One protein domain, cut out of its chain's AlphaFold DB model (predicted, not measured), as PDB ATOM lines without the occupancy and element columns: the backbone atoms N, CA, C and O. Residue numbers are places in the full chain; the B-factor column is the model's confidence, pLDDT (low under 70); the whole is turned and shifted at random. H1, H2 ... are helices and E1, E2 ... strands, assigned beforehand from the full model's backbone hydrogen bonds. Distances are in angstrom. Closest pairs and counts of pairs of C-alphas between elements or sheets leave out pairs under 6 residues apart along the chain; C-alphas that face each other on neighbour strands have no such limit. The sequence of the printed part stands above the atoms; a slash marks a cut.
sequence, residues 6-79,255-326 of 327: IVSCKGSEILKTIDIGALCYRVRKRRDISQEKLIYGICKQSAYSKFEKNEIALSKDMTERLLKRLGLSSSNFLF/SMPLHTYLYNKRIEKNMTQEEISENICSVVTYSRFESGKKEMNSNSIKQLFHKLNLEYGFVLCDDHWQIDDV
ATOM      1  N   ILE A   6     180.524 289.431 321.405       52.25
ATOM      2  CA  ILE A   6     181.001 290.703 320.855       52.25
ATOM      3  C   ILE A   6     182.500 290.768 320.985       52.25
ATOM      4  O   ILE A   6     183.009 290.434 322.034       52.25
ATOM      5  N   VAL A   7     183.196 291.229 319.953       40.91
ATOM      6  CA  VAL A   7     184.622 291.578 320.012       40.91
ATOM      7  C   VAL A   7     184.803 292.856 319.198       40.91
ATOM      8  O   VAL A   7     184.590 292.850 317.993       40.91
ATOM      9  N   SER A   8     185.156 293.962 319.845       38.62
ATOM     10  CA  SER A   8     185.535 295.232 319.209       38.62
ATOM     11  C   SER A   8     186.931 295.184 318.571       38.62
ATOM     12  O   SER A   8     187.811 294.465 319.048       38.62
ATOM     13  N   CYS A   9     187.121 296.003 317.524       34.44
ATOM     14  CA  CYS A   9     188.387 296.703 317.290       34.44
ATOM     15  C   CYS A   9     188.231 297.884 316.309       34.44
ATOM     16  O   CYS A   9     187.861 297.683 315.149       34.44
ATOM     17  N   LYS A  10     188.647 299.081 316.736       31.94
ATOM     18  CA  LYS A  10     189.360 300.075 315.917       31.94
ATOM     19  C   LYS A  10     190.289 300.859 316.848       31.94
ATOM     20  O   LYS A  10     189.811 301.434 317.810       31.94
ATOM     21  N   GLY A  11     191.581 300.896 316.525       33.72
ATOM     22  CA  GLY A  11     192.582 301.666 317.273       33.72
ATOM     23  C   GLY A  11     193.350 300.824 318.292       33.72
ATOM     24  O   GLY A  11     192.800 299.942 318.934       33.72
ATOM     25  N   SER A  12     194.662 301.016 318.331       37.75
ATOM     26  CA  SER A  12     195.663 300.215 319.036       37.75
ATOM     27  C   SER A  12     195.794 300.553 320.525       37.75
ATOM     28  O   SER A  12     195.690 301.715 320.884       37.75
ATOM     29  N   GLU A  13     196.215 299.539 321.294       36.94
ATOM     30  CA  GLU A  13     196.751 299.536 322.673       36.94
ATOM     31  C   GLU A  13     195.805 298.998 323.772       36.94
ATOM     32  O   GLU A  13     194.798 299.581 324.135       36.94
ATOM     33  N   ILE A  14     196.183 297.812 324.281       35.50
ATOM     34  CA  ILE A  14     195.678 297.075 325.458       35.50
ATOM     35  C   ILE A  14     194.150 297.107 325.649       35.50
ATOM     36  O   ILE A  14     193.597 297.798 326.504       35.50
ATOM     37  N   LEU A  15     193.470 296.229 324.915       41.62
ATOM     38  CA  LEU A  15     192.054 295.932 325.097       41.62
ATOM     39  C   LEU A  15     191.838 295.181 326.421       41.62
ATOM     40  O   LEU A  15     192.312 294.058 326.581       41.62
ATOM     41  N   LYS A  16     191.104 295.771 327.371       42.59
ATOM     42  CA  LYS A  16     190.554 295.017 328.510       42.59
ATOM     43  C   LYS A  16     189.241 294.375 328.076       42.59
ATOM     44  O   LYS A  16     188.301 295.082 327.704       42.59
ATOM     45  N   THR A  17     189.154 293.054 328.166       50.38
ATOM     46  CA  THR A  17     187.885 292.351 328.005       50.38
ATOM     47  C   THR A  17     186.987 292.564 329.210       50.38
ATOM     48  O   THR A  17     187.396 292.483 330.369       50.38
ATOM     49  N   ILE A  18     185.730 292.881 328.928       58.16
ATOM     50  CA  ILE A  18     184.688 293.086 329.922       58.16
ATOM     51  C   ILE A  18     183.472 292.293 329.459       58.16
ATOM     52  O   ILE A  18     183.017 292.444 328.332       58.16
ATOM     53  N   ASP A  19     182.885 291.485 330.332       72.94
ATOM     54  CA  ASP A  19     181.583 290.896 330.040       72.94
ATOM     55  C   ASP A  19     180.478 291.960 329.990       72.94
ATOM     56  O   ASP A  19     180.368 292.810 330.877       72.94
ATOM     57  N   ILE A  20     179.589 291.875 329.000       78.00
ATOM     58  CA  ILE A  20     178.502 292.847 328.838       78.00
ATOM     59  C   ILE A  20     177.535 292.882 330.012       78.00
ATOM     60  O   ILE A  20     176.996 293.941 330.322       78.00
ATOM     61  N   GLY A  21     177.330 291.747 330.682       84.12
ATOM     62  CA  GLY A  21     176.516 291.673 331.885       84.12
ATOM     63  C   GLY A  21     177.108 292.535 332.991       84.12
ATOM     64  O   GLY A  21     176.426 293.396 333.551       84.12
ATOM     65  N   ALA A  22     178.411 292.376 333.226       82.00
ATOM     66  CA  ALA A  22     179.163 293.192 334.169       82.00
ATOM     67  C   ALA A  22     179.212 294.675 333.756       82.00
ATOM     68  O   ALA A  22     179.072 295.551 334.612       82.00
ATOM     69  N   LEU A  23     179.360 294.981 332.460       83.44
ATOM     70  CA  LEU A  23     179.270 296.354 331.947       83.44
ATOM     71  C   LEU A  23     177.903 296.970 332.261       83.44
ATOM     72  O   LEU A  23     177.838 298.049 332.849       83.44
ATOM     73  N   CYS A  24     176.825 296.260 331.921       88.75
ATOM     74  CA  CYS A  24     175.459 296.684 332.190       88.75
ATOM     75  C   CYS A  24     175.250 296.957 333.678       88.75
ATOM     76  O   CYS A  24     174.773 298.032 334.032       88.75
ATOM     77  N   TYR A  25     175.679 296.035 334.544       90.50
ATOM     78  CA  TYR A  25     175.613 296.203 335.993       90.50
ATOM     79  C   TYR A  25     176.298 297.494 336.457       90.50
ATOM     80  O   TYR A  25     175.695 298.283 337.187       90.50
ATOM     81  N   ARG A  26     177.541 297.738 336.021       85.69
ATOM     82  CA  ARG A  26     178.321 298.910 336.447       85.69
ATOM     83  C   ARG A  26     177.695 300.218 335.980       85.69
ATOM     84  O   ARG A  26     177.457 301.097 336.807       85.69
ATOM     85  N   VAL A  27     177.369 300.329 334.691       86.19
ATOM     86  CA  VAL A  27     176.765 301.548 334.126       86.19
ATOM     87  C   VAL A  27     175.410 301.818 334.774       86.19
ATOM     88  O   VAL A  27     175.131 302.943 335.186       86.19
ATOM     89  N   ARG A  28     174.596 300.774 334.959       91.94
ATOM     90  CA  ARG A  28     173.304 300.876 335.633       91.94
ATOM     91  C   ARG A  28     173.447 301.405 337.064       91.94
ATOM     92  O   ARG A  28     172.693 302.289 337.459       91.94
ATOM     93  N   LYS A  29     174.398 300.871 337.840       93.19
ATOM     94  CA  LYS A  29     174.649 301.294 339.226       93.19
ATOM     95  C   LYS A  29     175.170 302.725 339.320       93.19
ATOM     96  O   LYS A  29     174.701 303.459 340.181       93.19
ATOM     97  N   ARG A  30     176.070 303.137 338.423       86.62
ATOM     98  CA  ARG A  30     176.561 304.525 338.343       86.62
ATOM     99  C   ARG A  30     175.446 305.528 338.056       86.62
ATOM    100  O   ARG A  30     175.475 306.633 338.579       86.62
ATOM    101  N   ARG A  31     174.463 305.130 337.247       84.31
ATOM    102  CA  ARG A  31     173.312 305.962 336.865       84.31
ATOM    103  C   ARG A  31     172.103 305.829 337.797       84.31
ATOM    104  O   ARG A  31     171.044 306.349 337.471       84.31
ATOM    105  N   ASP A  32     172.237 305.101 338.906       89.25
ATOM    106  CA  ASP A  32     171.151 304.812 339.855       89.25
ATOM    107  C   ASP A  32     169.865 304.264 339.196       89.25
ATOM    108  O   ASP A  32     168.732 304.599 339.537       89.25
ATOM    109  N   ILE A  33     170.030 303.395 338.195       92.06
ATOM    110  CA  ILE A  33     168.911 302.747 337.507       92.06
ATOM    111  C   ILE A  33     168.627 301.398 338.192       92.06
ATOM    112  O   ILE A  33     169.525 300.589 338.438       92.06
ATOM    113  N   SER A  34     167.371 301.090 338.516       95.31
ATOM    114  CA  SER A  34     167.012 299.756 339.019       95.31
ATOM    115  C   SER A  34     166.982 298.728 337.878       95.31
ATOM    116  O   SER A  34     166.790 299.081 336.714       95.31
ATOM    117  N   GLN A  35     167.171 297.439 338.184       96.94
ATOM    118  CA  GLN A  35     167.019 296.389 337.163       96.94
ATOM    119  C   GLN A  35     165.607 296.426 336.562       96.94
ATOM    120  O   GLN A  35     165.469 296.383 335.347       96.94
ATOM    121  N   GLU A  36     164.584 296.597 337.404       95.12
ATOM    122  CA  GLU A  36     163.178 296.691 336.995       95.12
ATOM    123  C   GLU A  36     162.943 297.818 335.980       95.12
ATOM    124  O   GLU A  36     162.352 297.583 334.925       95.12
ATOM    125  N   LYS A  37     163.472 299.015 336.263       94.31
ATOM    126  CA  LYS A  37     163.378 300.181 335.378       94.31
ATOM    127  C   LYS A  37     164.048 299.920 334.029       94.31
ATOM    128  O   LYS A  37     163.483 300.231 332.984       94.31
ATOM    129  N   LEU A  38     165.236 299.316 334.042       95.38
ATOM    130  CA  LEU A  38     166.003 299.049 332.829       95.38
ATOM    131  C   LEU A  38     165.350 297.995 331.925       95.38
ATOM    132  O   LEU A  38     165.317 298.166 330.707       95.38
ATOM    133  N   ILE A  39     164.822 296.913 332.500       96.00
ATOM    134  CA  ILE A  39     164.308 295.769 331.728       96.00
ATOM    135  C   ILE A  39     162.833 295.881 331.358       96.00
ATOM    136  O   ILE A  39     162.296 294.962 330.739       96.00
ATOM    137  N   TYR A  40     162.163 296.961 331.760       94.69
ATOM    138  CA  TYR A  40     160.731 297.156 331.574       94.69
ATOM    139  C   TYR A  40     160.297 296.896 330.120       94.69
ATOM    140  O   TYR A  40     160.744 297.586 329.207       94.69
ATOM    141  N   GLY A  41     159.463 295.876 329.890       93.00
ATOM    142  CA  GLY A  41     159.022 295.483 328.543       93.00
ATOM    143  C   GLY A  41     160.078 294.789 327.664       93.00
ATOM    144  O   GLY A  41     159.807 294.536 326.500       93.00
ATOM    145  N   ILE A  42     161.270 294.464 328.182       94.25
ATOM    146  CA  ILE A  42     162.343 293.785 327.428       94.25
ATOM    147  C   ILE A  42     162.473 292.321 327.843       94.25
ATOM    148  O   ILE A  42     162.444 291.426 327.000       94.25
ATOM    149  N   CYS A  43     162.680 292.048 329.133       93.56
ATOM    150  CA  CYS A  43     162.936 290.685 329.594       93.56
ATOM    151  C   CYS A  43     162.534 290.470 331.058       93.56
ATOM    152  O   CYS A  43     162.176 291.393 331.786       93.56
ATOM    153  N   LYS A  44     162.562 289.204 331.493       95.00
ATOM    154  CA  LYS A  44     162.222 288.829 332.871       95.00
ATOM    155  C   LYS A  44     163.351 289.200 333.831       95.00
ATOM    156  O   LYS A  44     164.518 288.924 333.554       95.00
ATOM    157  N   GLN A  45     162.976 289.657 335.025       96.69
ATOM    158  CA  GLN A  45     163.885 289.984 336.129       96.69
ATOM    159  C   GLN A  45     164.918 288.885 336.418       96.69
ATOM    160  O   GLN A  45     166.105 289.160 336.596       96.69
ATOM    161  N   SER A  46     164.484 287.621 336.415       96.06
ATOM    162  CA  SER A  46     165.358 286.471 336.654       96.06
ATOM    163  C   SER A  46     166.397 286.262 335.552       96.06
ATOM    164  O   SER A  46     167.512 285.849 335.847       96.06
ATOM    165  N   ALA A  47     166.045 286.523 334.289       94.44
ATOM    166  CA  ALA A  47     166.971 286.396 333.169       94.44
ATOM    167  C   ALA A  47     168.019 287.511 333.230       94.44
ATOM    168  O   ALA A  47     169.215 287.234 333.209       94.44
ATOM    169  N   TYR A  48     167.580 288.756 333.424       95.88
ATOM    170  CA  TYR A  48     168.497 289.888 333.517       95.88
ATOM    171  C   TYR A  48     169.449 289.801 334.717       95.88
ATOM    172  O   TYR A  48     170.635 290.082 334.590       95.88
ATOM    173  N   SER A  49     168.968 289.324 335.869       95.75
ATOM    174  CA  SER A  49     169.819 289.128 337.051       95.75
ATOM    175  C   SER A  49     170.950 288.123 336.811       95.75
ATOM    176  O   SER A  49     172.038 288.286 337.355       95.75
ATOM    177  N   LYS A  50     170.695 287.076 336.017       92.06
ATOM    178  CA  LYS A  50     171.711 286.094 335.611       92.06
ATOM    179  C   LYS A  50     172.646 286.660 334.548       92.06
ATOM    180  O   LYS A  50     173.842 286.399 334.585       92.06
ATOM    181  N   PHE A  51     172.101 287.457 333.632       89.81
ATOM    182  CA  PHE A  51     172.870 288.160 332.615       89.81
ATOM    183  C   PHE A  51     173.888 289.119 333.241       89.81
ATOM    184  O   PHE A  51     175.057 289.017 332.905       89.81
ATOM    185  N   GLU A  52     173.506 289.955 334.217       90.69
ATOM    186  CA  GLU A  52     174.450 290.849 334.926       90.69
ATOM    187  C   GLU A  52     175.595 290.104 335.635       90.69
ATOM    188  O   GLU A  52     176.667 290.669 335.843       90.69
ATOM    189  N   LYS A  53     175.377 288.836 335.999       86.12
ATOM    190  CA  LYS A  53     176.371 287.947 336.622       86.12
ATOM    191  C   LYS A  53     177.141 287.091 335.613       86.12
ATOM    192  O   LYS A  53     177.896 286.214 336.018       86.12
ATOM    193  N   ASN A  54     176.917 287.308 334.318       78.94
ATOM    194  CA  ASN A  54     177.505 286.546 333.213       78.94
ATOM    195  C   ASN A  54     177.171 285.043 333.249       78.94
ATOM    196  O   ASN A  54     177.870 284.219 332.661       78.94
ATOM    197  N   GLU A  55     176.082 284.663 333.923       82.75
ATOM    198  CA  GLU A  55     175.627 283.271 334.001       82.75
ATOM    199  C   GLU A  55     174.891 282.845 332.721       82.75
ATOM    200  O   GLU A  55     174.893 281.668 332.359       82.75
ATOM    201  N   ILE A  56     174.244 283.796 332.035       81.94
ATOM    202  CA  ILE A  56     173.549 283.575 330.760       81.94
ATOM    203  C   ILE A  56     173.854 284.701 329.771       81.94
ATOM    204  O   ILE A  56     174.096 285.837 330.174       81.94
ATOM    205  N   ALA A  57     173.754 284.399 328.477       78.88
ATOM    206  CA  ALA A  57     173.676 285.408 327.424       78.88
ATOM    207  C   ALA A  57     172.208 285.768 327.138       78.88
ATOM    208  O   ALA A  57     171.313 284.943 327.329       78.88
ATOM    209  N   LEU A  58     171.972 286.992 326.667       84.75
ATOM    210  CA  LEU A  58     170.692 287.413 326.092       84.75
ATOM    211  C   LEU A  58     170.809 287.479 324.565       84.75
ATOM    212  O   LEU A  58     171.913 287.471 324.019       84.75
ATOM    213  N   SER A  59     169.674 287.561 323.871       84.00
ATOM    214  CA  SER A  59     169.677 287.767 322.421       84.00
ATOM    215  C   SER A  59     170.299 289.121 322.052       84.00
ATOM    216  O   SER A  59     170.362 290.042 322.878       84.00
ATOM    217  N   LYS A  60     170.733 289.265 320.791       83.56
ATOM    218  CA  LYS A  60     171.266 290.529 320.256       83.56
ATOM    219  C   LYS A  60     170.278 291.680 320.452       83.56
ATOM    220  O   LYS A  60     170.658 292.694 321.023       83.56
ATOM    221  N   ASP A  61     169.012 291.483 320.080       86.88
ATOM    222  CA  ASP A  61     167.967 292.512 320.190       86.88
ATOM    223  C   ASP A  61     167.744 292.973 321.641       86.88
ATOM    224  O   ASP A  61     167.620 294.168 321.900       86.88
ATOM    225  N   MET A  62     167.719 292.042 322.606       91.06
ATOM    226  CA  MET A  62     167.589 292.398 324.026       91.06
ATOM    227  C   MET A  62     168.811 293.178 324.504       91.06
ATOM    228  O   MET A  62     168.677 294.216 325.147       91.06
ATOM    229  N   THR A  63     169.999 292.673 324.184       88.19
ATOM    230  CA  THR A  63     171.276 293.244 324.613       88.19
ATOM    231  C   THR A  63     171.456 294.662 324.076       88.19
ATOM    232  O   THR A  63     171.742 295.576 324.845       88.19
ATOM    233  N   GLU A  64     171.220 294.868 322.781       86.69
ATOM    234  CA  GLU A  64     171.310 296.174 322.123       86.69
ATOM    235  C   GLU A  64     170.359 297.194 322.764       86.69
ATOM    236  O   GLU A  64     170.764 298.307 323.093       86.69
ATOM    237  N   ARG A  65     169.110 296.803 323.039       90.50
ATOM    238  CA  ARG A  65     168.132 297.680 323.702       90.50
ATOM    239  C   ARG A  65     168.556 298.060 325.113       90.50
ATOM    240  O   ARG A  65     168.424 299.219 325.492       90.50
ATOM    241  N   LEU A  66     169.069 297.104 325.886       92.38
ATOM    242  CA  LEU A  66     169.551 297.355 327.244       92.38
ATOM    243  C   LEU A  66     170.746 298.318 327.237       92.38
ATOM    244  O   LEU A  66     170.764 299.250 328.036       92.38
ATOM    245  N   LEU A  67     171.691 298.151 326.304       87.56
ATOM    246  CA  LEU A  67     172.802 299.090 326.110       87.56
ATOM    247  C   LEU A  67     172.292 300.497 325.771       87.56
ATOM    248  O   LEU A  67     172.680 301.465 326.424       87.56
ATOM    249  N   LYS A  68     171.360 300.610 324.820       87.56
ATOM    250  CA  LYS A  68     170.781 301.901 324.427       87.56
ATOM    251  C   LYS A  68     170.016 302.579 325.567       87.56
ATOM    252  O   LYS A  68     170.123 303.789 325.737       87.56
ATOM    253  N   ARG A  69     169.286 301.824 326.397       92.00
ATOM    254  CA  ARG A  69     168.626 302.347 327.613       92.00
ATOM    255  C   ARG A  69     169.612 302.780 328.700       92.00
ATOM    256  O   ARG A  69     169.288 303.628 329.524       92.00
ATOM    257  N   LEU A  70     170.819 302.220 328.695       87.38
ATOM    258  CA  LEU A  70     171.944 302.681 329.510       87.38
ATOM    259  C   LEU A  70     172.684 303.872 328.883       87.38
ATOM    260  O   LEU A  70     173.691 304.306 329.439       87.38
ATOM    261  N   GLY A  71     172.199 304.408 327.756       78.62
ATOM    262  CA  GLY A  71     172.809 305.526 327.040       78.62
ATOM    263  C   GLY A  71     174.147 305.176 326.392       78.62
ATOM    264  O   GLY A  71     174.975 306.065 326.216       78.62
ATOM    265  N   LEU A  72     174.379 303.896 326.099       78.56
ATOM    266  CA  LEU A  72     175.554 303.425 325.374       78.56
ATOM    267  C   LEU A  72     175.202 303.284 323.895       78.56
ATOM    268  O   LEU A  72     174.166 302.707 323.557       78.56
ATOM    269  N   SER A  73     176.087 303.763 323.023       73.69
ATOM    270  CA  SER A  73     175.936 303.542 321.589       73.69
ATOM    271  C   SER A  73     176.220 302.080 321.251       73.69
ATOM    272  O   SER A  73     177.298 301.560 321.551       73.69
ATOM    273  N   SER A  74     175.267 301.403 320.611       69.81
ATOM    274  CA  SER A  74     175.456 300.033 320.128       69.81
ATOM    275  C   SER A  74     176.498 299.953 319.013       69.81
ATOM    276  O   SER A  74     177.085 298.886 318.828       69.81
ATOM    277  N   SER A  75     176.780 301.044 318.289       68.81
ATOM    278  CA  SER A  75     177.800 301.065 317.228       68.81
ATOM    279  C   SER A  75     179.212 300.782 317.753       68.81
ATOM    280  O   SER A  75     180.048 300.277 317.004       68.81
ATOM    281  N   ASN A  76     179.445 300.996 319.050       70.56
ATOM    282  CA  ASN A  76     180.714 300.710 319.722       70.56
ATOM    283  C   ASN A  76     180.945 299.207 319.966       70.56
ATOM    284  O   ASN A  76     181.991 298.816 320.484       70.56
ATOM    285  N   PHE A  77     179.982 298.353 319.611       73.69
ATOM    286  CA  PHE A  77     180.018 296.920 319.873       73.69
ATOM    287  C   PHE A  77     179.776 296.128 318.587       73.69
ATOM    288  O   PHE A  77     178.728 296.262 317.969       73.69
ATOM    289  N   LEU A  78     180.700 295.241 318.203       75.81
ATOM    290  CA  LEU A  78     180.477 294.295 317.103       75.81
ATOM    291  C   LEU A  78     179.712 293.058 317.587       75.81
ATOM    292  O   LEU A  78     180.258 292.276 318.348       75.81
ATOM    293  N   PHE A  79     178.511 292.803 317.086       77.94
ATOM    294  CA  PHE A  79     177.716 291.618 317.392       77.94
ATOM    295  C   PHE A  79     178.012 290.459 316.434       77.94
ATOM    296  O   PHE A  79     177.710 290.533 315.242       77.94
ATOM    297  N   SER A 255     177.282 294.402 313.094       81.81
ATOM    298  CA  SER A 255     177.031 292.961 313.204       81.81
ATOM    299  C   SER A 255     177.744 292.163 312.122       81.81
ATOM    300  O   SER A 255     177.832 292.615 310.985       81.81
ATOM    301  N   MET A 256     178.186 290.952 312.459       85.00
ATOM    302  CA  MET A 256     178.849 290.022 311.544       85.00
ATOM    303  C   MET A 256     178.363 288.587 311.796       85.00
ATOM    304  O   MET A 256     178.140 288.218 312.952       85.00
ATOM    305  N   PRO A 257     178.231 287.734 310.764       88.94
ATOM    306  CA  PRO A 257     177.960 286.321 310.983       88.94
ATOM    307  C   PRO A 257     179.106 285.663 311.761       88.94
ATOM    308  O   PRO A 257     180.276 285.763 311.382       88.94
ATOM    309  N   LEU A 258     178.772 284.929 312.821       86.62
ATOM    310  CA  LEU A 258     179.745 284.238 313.669       86.62
ATOM    311  C   LEU A 258     180.668 283.306 312.868       86.62
ATOM    312  O   LEU A 258     181.870 283.243 313.125       86.62
ATOM    313  N   HIS A 259     180.105 282.581 311.898       89.25
ATOM    314  CA  HIS A 259     180.866 281.654 311.060       89.25
ATOM    315  C   HIS A 259     181.936 282.374 310.233       89.25
ATOM    316  O   HIS A 259     183.060 281.891 310.151       89.25
ATOM    317  N   THR A 260     181.621 283.563 309.712       90.44
ATOM    318  CA  THR A 260     182.541 284.375 308.906       90.44
ATOM    319  C   THR A 260     183.688 284.898 309.760       90.44
ATOM    320  O   THR A 260     184.845 284.848 309.347       90.44
ATOM    321  N   TYR A 261     183.389 285.337 310.984       88.31
ATOM    322  CA  TYR A 261     184.419 285.753 311.931       88.31
ATOM    323  C   TYR A 261     185.386 284.605 312.264       88.31
ATOM    324  O   TYR A 261     186.602 284.767 312.153       88.31
ATOM    325  N   LEU A 262     184.860 283.425 312.617       87.94
ATOM    326  CA  LEU A 262     185.690 282.265 312.955       87.94
ATOM    327  C   LEU A 262     186.465 281.716 311.751       87.94
ATOM    328  O   LEU A 262     187.616 281.317 311.920       87.94
ATOM    329  N   TYR A 263     185.885 281.762 310.548       92.88
ATOM    330  CA  TYR A 263     186.592 281.466 309.300       92.88
ATOM    331  C   TYR A 263     187.835 282.348 309.157       92.88
ATOM    332  O   TYR A 263     188.946 281.830 309.035       92.88
ATOM    333  N   ASN A 264     187.667 283.672 309.249       88.50
ATOM    334  CA  ASN A 264     188.776 284.618 309.113       88.50
ATOM    335  C   ASN A 264     189.868 284.341 310.156       88.50
ATOM    336  O   ASN A 264     191.041 284.250 309.808       88.50
ATOM    337  N   LYS A 265     189.485 284.098 311.418       87.75
ATOM    338  CA  LYS A 265     190.435 283.777 312.496       87.75
ATOM    339  C   LYS A 265     191.162 282.452 312.309       87.75
ATOM    340  O   LYS A 265     192.346 282.358 312.627       87.75
ATOM    341  N   ARG A 266     190.501 281.438 311.755       93.50
ATOM    342  CA  ARG A 266     191.149 280.175 311.390       93.50
ATOM    343  C   ARG A 266     192.196 280.379 310.294       93.50
ATOM    344  O   ARG A 266     193.299 279.845 310.407       93.50
ATOM    345  N   ILE A 267     191.857 281.150 309.257       95.50
ATOM    346  CA  ILE A 267     192.763 281.458 308.142       95.50
ATOM    347  C   ILE A 267     193.963 282.283 308.617       95.50
ATOM    348  O   ILE A 267     195.089 281.931 308.286       95.50
ATOM    349  N   GLU A 268     193.754 283.302 309.458       90.69
ATOM    350  CA  GLU A 268     194.839 284.075 310.092       90.69
ATOM    351  C   GLU A 268     195.831 283.172 310.852       90.69
ATOM    352  O   GLU A 268     197.029 283.454 310.898       90.69
ATOM    353  N   LYS A 269     195.345 282.062 311.422       91.50
ATOM    354  CA  LYS A 269     196.159 281.064 312.127       91.50
ATOM    355  C   LYS A 269     196.712 279.940 311.253       91.50
ATOM    356  O   LYS A 269     197.390 279.064 311.785       91.50
ATOM    357  N   ASN A 270     196.447 279.946 309.948       95.94
ATOM    358  CA  ASN A 270     196.837 278.889 309.008       95.94
ATOM    359  C   ASN A 270     196.370 277.477 309.415       95.94
ATOM    360  O   ASN A 270     197.043 276.498 309.110       95.94
ATOM    361  N   MET A 271     195.227 277.363 310.098       96.50
ATOM    362  CA  MET A 271     194.691 276.068 310.533       96.50
ATOM    363  C   MET A 271     193.778 275.453 309.469       96.50
ATOM    364  O   MET A 271     192.973 276.164 308.866       96.50
ATOM    365  N   THR A 272     193.818 274.139 309.274       97.50
ATOM    366  CA  THR A 272     192.864 273.414 308.413       97.50
ATOM    367  C   THR A 272     191.504 273.215 309.097       97.50
ATOM    368  O   THR A 272     191.340 273.478 310.293       97.50
ATOM    369  N   GLN A 273     190.491 272.763 308.343       97.44
ATOM    370  CA  GLN A 273     189.186 272.413 308.924       97.44
ATOM    371  C   GLN A 273     189.291 271.169 309.822       97.44
ATOM    372  O   GLN A 273     188.576 271.060 310.819       97.44
ATOM    373  N   GLU A 274     190.199 270.250 309.504       97.38
ATOM    374  CA  GLU A 274     190.534 269.078 310.307       97.38
ATOM    375  C   GLU A 274     191.122 269.501 311.654       97.38
ATOM    376  O   GLU A 274     190.600 269.126 312.702       97.38
ATOM    377  N   GLU A 275     192.148 270.354 311.627       97.06
ATOM    378  CA  GLU A 275     192.850 270.812 312.826       97.06
ATOM    379  C   GLU A 275     191.931 271.592 313.760       97.06
ATOM    380  O   GLU A 275     191.925 271.349 314.963       97.06
ATOM    381  N   ILE A 276     191.120 272.520 313.249       96.25
ATOM    382  CA  ILE A 276     190.242 273.319 314.112       96.25
ATOM    383  C   ILE A 276     189.096 272.493 314.710       96.25
ATOM    384  O   ILE A 276     188.706 272.730 315.850       96.25
ATOM    385  N   SER A 277     188.563 271.514 313.973       96.81
ATOM    386  CA  SER A 277     187.399 270.732 314.411       96.81
ATOM    387  C   SER A 277     187.762 269.551 315.311       96.81
ATOM    388  O   SER A 277     186.902 269.062 316.049       96.81
ATOM    389  N   GLU A 278     189.027 269.130 315.304       97.12
ATOM    390  CA  GLU A 278     189.538 268.033 316.120       97.12
ATOM    391  C   GLU A 278     189.171 268.200 317.608       97.12
ATOM    392  O   GLU A 278     189.411 269.250 318.217       97.12
ATOM    393  N   ASN A 279     188.600 267.134 318.184       95.00
ATOM    394  CA  ASN A 279     188.073 267.046 319.554       95.00
ATOM    395  C   ASN A 279     186.904 268.001 319.884       95.00
ATOM    396  O   ASN A 279     186.519 268.110 321.046       95.00
ATOM    397  N   ILE A 280     186.305 268.653 318.880       95.38
ATOM    398  CA  ILE A 280     185.157 269.565 319.037       95.38
ATOM    399  C   ILE A 280     183.934 269.043 318.276       95.38
ATOM    400  O   ILE A 280     182.841 268.934 318.835       95.38
ATOM    401  N   CYS A 281     184.091 268.738 316.984       94.50
ATOM    402  CA  CYS A 281     183.030 268.198 316.130       94.50
ATOM    403  C   CYS A 281     183.614 267.501 314.888       94.50
ATOM    404  O   CYS A 281     184.821 267.503 314.676       94.50
ATOM    405  N   SER A 282     182.773 266.885 314.049       96.62
ATOM    406  CA  SER A 282     183.260 266.316 312.786       96.62
ATOM    407  C   SER A 282     183.643 267.409 311.784       96.62
ATOM    408  O   SER A 282     182.973 268.442 311.714       96.62
ATOM    409  N   VAL A 283     184.637 267.139 310.931       97.06
ATOM    410  CA  VAL A 283     185.078 268.054 309.858       97.06
ATOM    411  C   VAL A 283     183.907 268.486 308.973       97.06
ATOM    412  O   VAL A 283     183.745 269.663 308.671       97.06
ATOM    413  N   VAL A 284     183.002 267.558 308.639       96.56
ATOM    414  CA  VAL A 284     181.778 267.853 307.872       96.56
ATOM    415  C   VAL A 284     180.848 268.808 308.628       96.56
ATOM    416  O   VAL A 284     180.246 269.695 308.025       96.56
ATOM    417  N   THR A 285     180.710 268.645 309.948       95.56
ATOM    418  CA  THR A 285     179.903 269.557 310.770       95.56
ATOM    419  C   THR A 285     180.514 270.950 310.785       95.56
ATOM    420  O   THR A 285     179.785 271.914 310.559       95.56
ATOM    421  N   TYR A 286     181.829 271.044 310.990       96.31
ATOM    422  CA  TYR A 286     182.543 272.314 310.986       96.31
ATOM    423  C   TYR A 286     182.477 273.001 309.616       96.31
ATOM    424  O   TYR A 286     182.119 274.167 309.535       96.31
ATOM    425  N   SER A 287     182.694 272.267 308.525       96.75
ATOM    426  CA  SER A 287     182.588 272.778 307.151       96.75
ATOM    427  C   SER A 287     181.193 273.347 306.840       96.75
ATOM    428  O   SER A 287     181.042 274.419 306.248       96.75
ATOM    429  N   ARG A 288     180.130 272.671 307.301       96.00
ATOM    430  CA  ARG A 288     178.753 273.181 307.181       96.00
ATOM    431  C   ARG A 288     178.496 274.407 308.054       96.00
ATOM    432  O   ARG A 288     177.710 275.256 307.652       96.00
ATOM    433  N   PHE A 289     179.125 274.491 309.223       94.12
ATOM    434  CA  PHE A 289     179.062 275.680 310.067       94.12
ATOM    435  C   PHE A 289     179.770 276.869 309.427       94.12
ATOM    436  O   PHE A 289     179.169 277.927 309.282       94.12
ATOM    437  N   GLU A 290     181.004 276.667 308.979       93.00
ATOM    438  CA  GLU A 290     181.856 277.691 308.376       93.00
ATOM    439  C   GLU A 290     181.274 278.241 307.065       93.00
ATOM    440  O   GLU A 290     181.506 279.388 306.713       93.00
ATOM    441  N   SER A 291     180.460 277.447 306.365       92.56
ATOM    442  CA  SER A 291     179.693 277.890 305.191       92.56
ATOM    443  C   SER A 291     178.334 278.526 305.523       92.56
ATOM    444  O   SER A 291     177.537 278.757 304.617       92.56
ATOM    445  N   GLY A 292     178.019 278.750 306.803       89.81
ATOM    446  CA  GLY A 292     176.752 279.332 307.262       89.81
ATOM    447  C   GLY A 292     175.533 278.403 307.161       89.81
ATOM    448  O   GLY A 292     174.425 278.802 307.496       89.81
ATOM    449  N   LYS A 293     175.712 277.145 306.733       90.81
ATOM    450  CA  LYS A 293     174.625 276.175 306.490       90.81
ATOM    451  C   LYS A 293     174.160 275.427 307.741       90.81
ATOM    452  O   LYS A 293     173.212 274.642 307.665       90.81
ATOM    453  N   LYS A 294     174.872 275.551 308.863       89.31
ATOM    454  CA  LYS A 294     174.550 274.857 310.116       89.31
ATOM    455  C   LYS A 294     174.990 275.678 311.321       89.31
ATOM    456  O   LYS A 294     176.131 276.106 311.388       89.31
ATOM    457  N   GLU A 295     174.121 275.820 312.312       86.31
ATOM    458  CA  GLU A 295     174.511 276.385 313.606       86.31
ATOM    459  C   GLU A 295     175.201 275.343 314.495       86.31
ATOM    460  O   GLU A 295     174.930 274.138 314.423       86.31
ATOM    461  N   MET A 296     176.089 275.821 315.364       87.31
ATOM    462  CA  MET A 296     176.735 275.016 316.399       87.31
ATOM    463  C   MET A 296     176.158 275.356 317.772       87.31
ATOM    464  O   MET A 296     175.590 276.427 317.971       87.31
ATOM    465  N   ASN A 297     176.291 274.429 318.721       85.25
ATOM    466  CA  ASN A 297     175.910 274.673 320.110       85.25
ATOM    467  C   ASN A 297     176.966 275.538 320.829       85.25
ATOM    468  O   ASN A 297     178.116 275.645 320.392       85.25
ATOM    469  N   SER A 298     176.572 276.113 321.964       79.25
ATOM    470  CA  SER A 298     177.376 277.101 322.681       79.25
ATOM    471  C   SER A 298     178.669 276.526 323.244       79.25
ATOM    472  O   SER A 298     179.685 277.218 323.260       79.25
ATOM    473  N   ASN A 299     178.667 275.256 323.654       84.44
ATOM    474  CA  ASN A 299     179.862 274.593 324.159       84.44
ATOM    475  C   ASN A 299     180.908 274.409 323.053       84.44
ATOM    476  O   ASN A 299     182.070 274.755 323.240       84.44
ATOM    477  N   SER A 300     180.490 273.933 321.879       89.88
ATOM    478  CA  SER A 300     181.398 273.774 320.743       89.88
ATOM    479  C   SER A 300     181.961 275.121 320.277       89.88
ATOM    480  O   SER A 300     183.145 275.209 319.980       89.88
ATOM    481  N   ILE A 301     181.157 276.190 320.278       86.00
ATOM    482  CA  ILE A 301     181.642 277.542 319.962       86.00
ATOM    483  C   ILE A 301     182.689 278.011 320.980       86.00
ATOM    484  O   ILE A 301     183.750 278.479 320.578       86.00
ATOM    485  N   LYS A 302     182.453 277.837 322.287       82.50
ATOM    486  CA  LYS A 302     183.442 278.183 323.325       82.50
ATOM    487  C   LYS A 302     184.771 277.452 323.119       82.50
ATOM    488  O   LYS A 302     185.832 278.063 323.222       82.50
ATOM    489  N   GLN A 303     184.716 276.165 322.775       89.06
ATOM    490  CA  GLN A 303     185.909 275.376 322.465       89.06
ATOM    491  C   GLN A 303     186.648 275.899 321.222       89.06
ATOM    492  O   GLN A 303     187.876 275.951 321.236       89.06
ATOM    493  N   LEU A 304     185.926 276.336 320.180       89.75
ATOM    494  CA  LEU A 304     186.529 276.947 318.987       89.75
ATOM    495  C   LEU A 304     187.244 278.262 319.313       89.75
ATOM    496  O   LEU A 304     188.382 278.446 318.888       89.75
ATOM    497  N   PHE A 305     186.620 279.147 320.099       86.62
ATOM    498  CA  PHE A 305     187.257 280.391 320.555       86.62
ATOM    499  C   PHE A 305     188.546 280.101 321.321       86.62
ATOM    500  O   PHE A 305     189.596 280.646 320.984       86.62
ATOM    501  N   HIS A 306     188.489 279.173 322.280       85.75
ATOM    502  CA  HIS A 306     189.663 278.761 323.042       85.75
ATOM    503  C   HIS A 306     190.771 278.208 322.132       85.75
ATOM    504  O   HIS A 306     191.924 278.612 322.250       85.75
ATOM    505  N   LYS A 307     190.440 277.329 321.174       91.50
ATOM    506  CA  LYS A 307     191.420 276.759 320.231       91.50
ATOM    507  C   LYS A 307     192.035 277.827 319.315       91.50
ATOM    508  O   LYS A 307     193.209 277.753 318.957       91.50
ATOM    509  N   LEU A 308     191.274 278.870 318.994       86.19
ATOM    510  CA  LEU A 308     191.743 280.042 318.259       86.19
ATOM    511  C   LEU A 308     192.401 281.102 319.161       86.19
ATOM    512  O   LEU A 308     192.753 282.164 318.658       86.19
ATOM    513  N   ASN A 309     192.693 280.824 320.439       83.44
ATOM    514  CA  ASN A 309     193.200 281.801 321.422       83.44
ATOM    515  C   ASN A 309     192.439 283.137 321.373       83.44
ATOM    516  O   ASN A 309     193.043 284.205 321.435       83.44
ATOM    517  N   LEU A 310     191.126 283.070 321.178       78.25
ATOM    518  CA  LEU A 310     190.246 284.224 321.204       78.25
ATOM    519  C   LEU A 310     189.642 284.316 322.595       78.25
ATOM    520  O   LEU A 310     189.181 283.312 323.148       78.25
ATOM    521  N   GLU A 311     189.612 285.521 323.143       67.19
ATOM    522  CA  GLU A 311     188.875 285.759 324.371       67.19
ATOM    523  C   GLU A 311     187.375 285.686 324.085       67.19
ATOM    524  O   GLU A 311     186.855 286.258 323.125       67.19
ATOM    525  N   TYR A 312     186.679 284.913 324.911       60.34
ATOM    526  CA  TYR A 312     185.234 284.800 324.868       60.34
ATOM    527  C   TYR A 312     184.653 285.924 325.726       60.34
ATOM    528  O   TYR A 312     184.605 285.799 326.946       60.34
ATOM    529  N   GLY A 313     184.269 287.038 325.110       55.09
ATOM    530  CA  GLY A 313     183.812 288.223 325.837       55.09
ATOM    531  C   GLY A 313     184.029 289.505 325.041       55.09
ATOM    532  O   GLY A 313     184.601 289.463 323.958       55.09
ATOM    533  N   PHE A 314     183.553 290.631 325.577       52.31
ATOM    534  CA  PHE A 314     183.404 291.904 324.872       52.31
ATOM    535  C   PHE A 314     184.666 292.744 325.002       52.31
ATOM    536  O   PHE A 314     185.302 292.766 326.052       52.31
ATOM    537  N   VAL A 315     184.988 293.484 323.946       45.31
ATOM    538  CA  VAL A 315     186.049 294.495 323.937       45.31
ATOM    539  C   VAL A 315     185.380 295.869 323.809       45.31
ATOM    540  O   VAL A 315     184.401 296.002 323.071       45.31
ATOM    541  N   LEU A 316     185.858 296.875 324.543       45.25
ATOM    542  CA  LEU A 316     185.409 298.268 324.415       45.25
ATOM    543  C   LEU A 316     186.164 298.950 323.264       45.25
ATOM    544  O   LEU A 316     187.368 298.759 323.142       45.25
ATOM    545  N   CYS A 317     185.458 299.705 322.416       43.78
ATOM    546  CA  CYS A 317     186.001 300.212 321.146       43.78
ATOM    547  C   CYS A 317     186.428 301.682 321.138       43.78
ATOM    548  O   CYS A 317     186.756 302.167 320.061       43.78
ATOM    549  N   ASP A 318     186.367 302.407 322.255       41.50
ATOM    550  CA  ASP A 318     186.459 303.865 322.180       41.50
ATOM    551  C   ASP A 318     187.384 304.473 323.236       41.50
ATOM    552  O   ASP A 318     187.186 304.273 324.437       41.50
ATOM    553  N   ASP A 319     188.349 305.262 322.758       38.69
ATOM    554  CA  ASP A 319     189.289 306.065 323.547       38.69
ATOM    555  C   ASP A 319     188.574 307.218 324.285       38.69
ATOM    556  O   ASP A 319     189.146 307.845 325.178       38.69
ATOM    557  N   HIS A 320     187.317 307.516 323.928       39.22
ATOM    558  CA  HIS A 320     186.482 308.520 324.601       39.22
ATOM    559  C   HIS A 320     185.890 308.054 325.930       39.22
ATOM    560  O   HIS A 320     185.456 308.879 326.733       39.22
ATOM    561  N   TRP A 321     185.884 306.746 326.179       38.44
ATOM    562  CA  TRP A 321     185.565 306.196 327.483       38.44
ATOM    563  C   TRP A 321     186.863 305.695 328.086       38.44
ATOM    564  O   TRP A 321     187.276 304.563 327.819       38.44
ATOM    565  N   GLN A 322     187.505 306.506 328.935       41.59
ATOM    566  CA  GLN A 322     188.507 305.905 329.800       41.59
ATOM    567  C   GLN A 322     187.802 304.801 330.568       41.59
ATOM    568  O   GLN A 322     186.694 304.966 331.080       41.59
ATOM    569  N   ILE A 323     188.434 303.636 330.612       40.09
ATOM    570  CA  ILE A 323     187.902 302.519 331.371       40.09
ATOM    571  C   ILE A 323     187.628 302.964 332.810       40.09
ATOM    572  O   ILE A 323     186.646 302.506 333.354       40.09
ATOM    573  N   ASP A 324     188.363 303.928 333.364       40.72
ATOM    574  CA  ASP A 324     188.132 304.507 334.695       40.72
ATOM    575  C   ASP A 324     186.947 305.514 334.755       40.72
ATOM    576  O   ASP A 324     186.333 305.714 335.804       40.72
ATOM    577  N   ASP A 325     186.511 306.070 333.621       37.25
ATOM    578  CA  ASP A 325     185.256 306.835 333.502       37.25
ATOM    579  C   ASP A 325     184.019 305.911 333.410       37.25
ATOM    580  O   ASP A 325     182.877 306.348 333.599       37.25
ATOM    581  N   VAL A 326     184.225 304.599 333.205       40.00
ATOM    582  CA  VAL A 326     183.185 303.540 333.155       40.00
ATOM    583  C   VAL A 326     183.284 302.515 334.305       40.00
ATOM    584  O   VAL A 326     182.256 301.960 334.710       40.00
TER     585      VAL A 326
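What this domain is: This is residues 6 to 79 and 255 to 326 of the 327 residues of the protein "HTH cro/C1-type domain-containing protein" of Erysipelotrichaceae bacterium (UniProt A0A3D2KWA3). Two lobes of four helices each, H1 to H4 in the one and H5 to H8 in the other, sit at opposite ends of the longest axis, with extended chain and the short strand E1 between them. In each lobe the first and last helix, H1 and H4 or H5 and H8, run the same way at a shallow tilt, and two shorter helices fill in beside them; two long unnamed stretches, residues 6 to 19 and 308 to 322, run out from the region between the lobes, and the second ends in the small helix H9 near H1. The printed part has 146 residues with nine named helices and one named strand, in the order H1 H2 H3 H4 E1 H5 H6 H7 H8 H9, and the class is mostly helix. The whole is compact, with a radius of gyration of the C-alphas of 17.0 A and spans of 50 by 36 by 21 A.

Where its parts are: The longest helices are H1, residues 20 to 30, 15.2 A from first to last C-alpha, and H5, residues 258 to 268, 15.5 A. C-alpha 20, where H1 begins, is at (178.502, 292.847, 328.838). After H1 come H2, residues 35 to 39, 6.1 A, H3, residues 45 to 52, 10.7 A, and H4, residues 60 to 69, 14.2 A. E1, residues 255 to 257, spans 7.1 A, and H5 begins directly after it, with C-alpha 258 at (179.745, 284.238, 313.669). H6 is residues 273 to 277, 6.0 A, H7 is residues 283 to 290, 10.3 A, and H8 is residues 298 to 307, 14.3 A. H9, residues 323 to 326, 5.1 A, ends with C-alpha 326 at (183.185, 303.540, 333.155).

How they stand to each other: H1 and H3 touch and stand about perpendicular, at 78 degrees; their closest C-alphas, of Gly 21 and Glu 52, are 3.8 A apart. H1 and H4 are close but not clearly touching, with a shallow tilt of 16 degrees, the same way; the closest C-alphas are those of Cys 24 and Leu 67, 7.1 A. H2 touches H3, closest at the C-alphas of Glu 36 and Gln 45, 6.8 A. H2 and H4 only just touch, with 3 pairs of C-alphas within 8 A, the closest those of Leu 38 and Arg 69, 6.7 A. H5 and H7 touch at a steep tilt of 68 degrees, only just short of about perpendicular, opposite ways; their closest C-alphas, of His 259 and Glu 290, are 4.9 A apart. H5 and H8 are close but not clearly touching, at a shallow tilt of 17 degrees, the same way; their closest C-alphas, of Leu 262 and Phe 305, are 8.0 A apart. H6 touches H7, closest at the C-alphas of Glu 274 and Val 283, 5.6 A. H6 and H8 only just touch, with 3 pairs of C-alphas within 8 A, the closest those of Ile 276 and Lys 307, 7.1 A. H1 and H5 are apart, as are H4 and H8. E1 pairs with no named strand, and E1 and H5 meet only through their link. H9 is close to H1 but not clearly touching it; the closest C-alphas are those of Val 27 and Val 326, 6.8 A. Residues 17 to 18 pair with residues 314 to 315, antiparallel. In H1 to H8 every O i to N i+4 pair is within hydrogen-bond range; H9 is too short for such a pair, and its one O i to N i+3 pair is within range.

The domain as a whole: The two C-alphas farthest apart, those of Asp 32 and Glu 274, are 50.3 A apart. Residues 80 to 254 are cut out, and C-alphas 79 and 255 are 4.5 A apart across the cut. Of the links that are printed whole, H8 to H9 is long, with 15 residues. The mean pLDDT of the printed part is 79.8; residues 6 to 18, 74 to 75 and 311 to 326 are under 70.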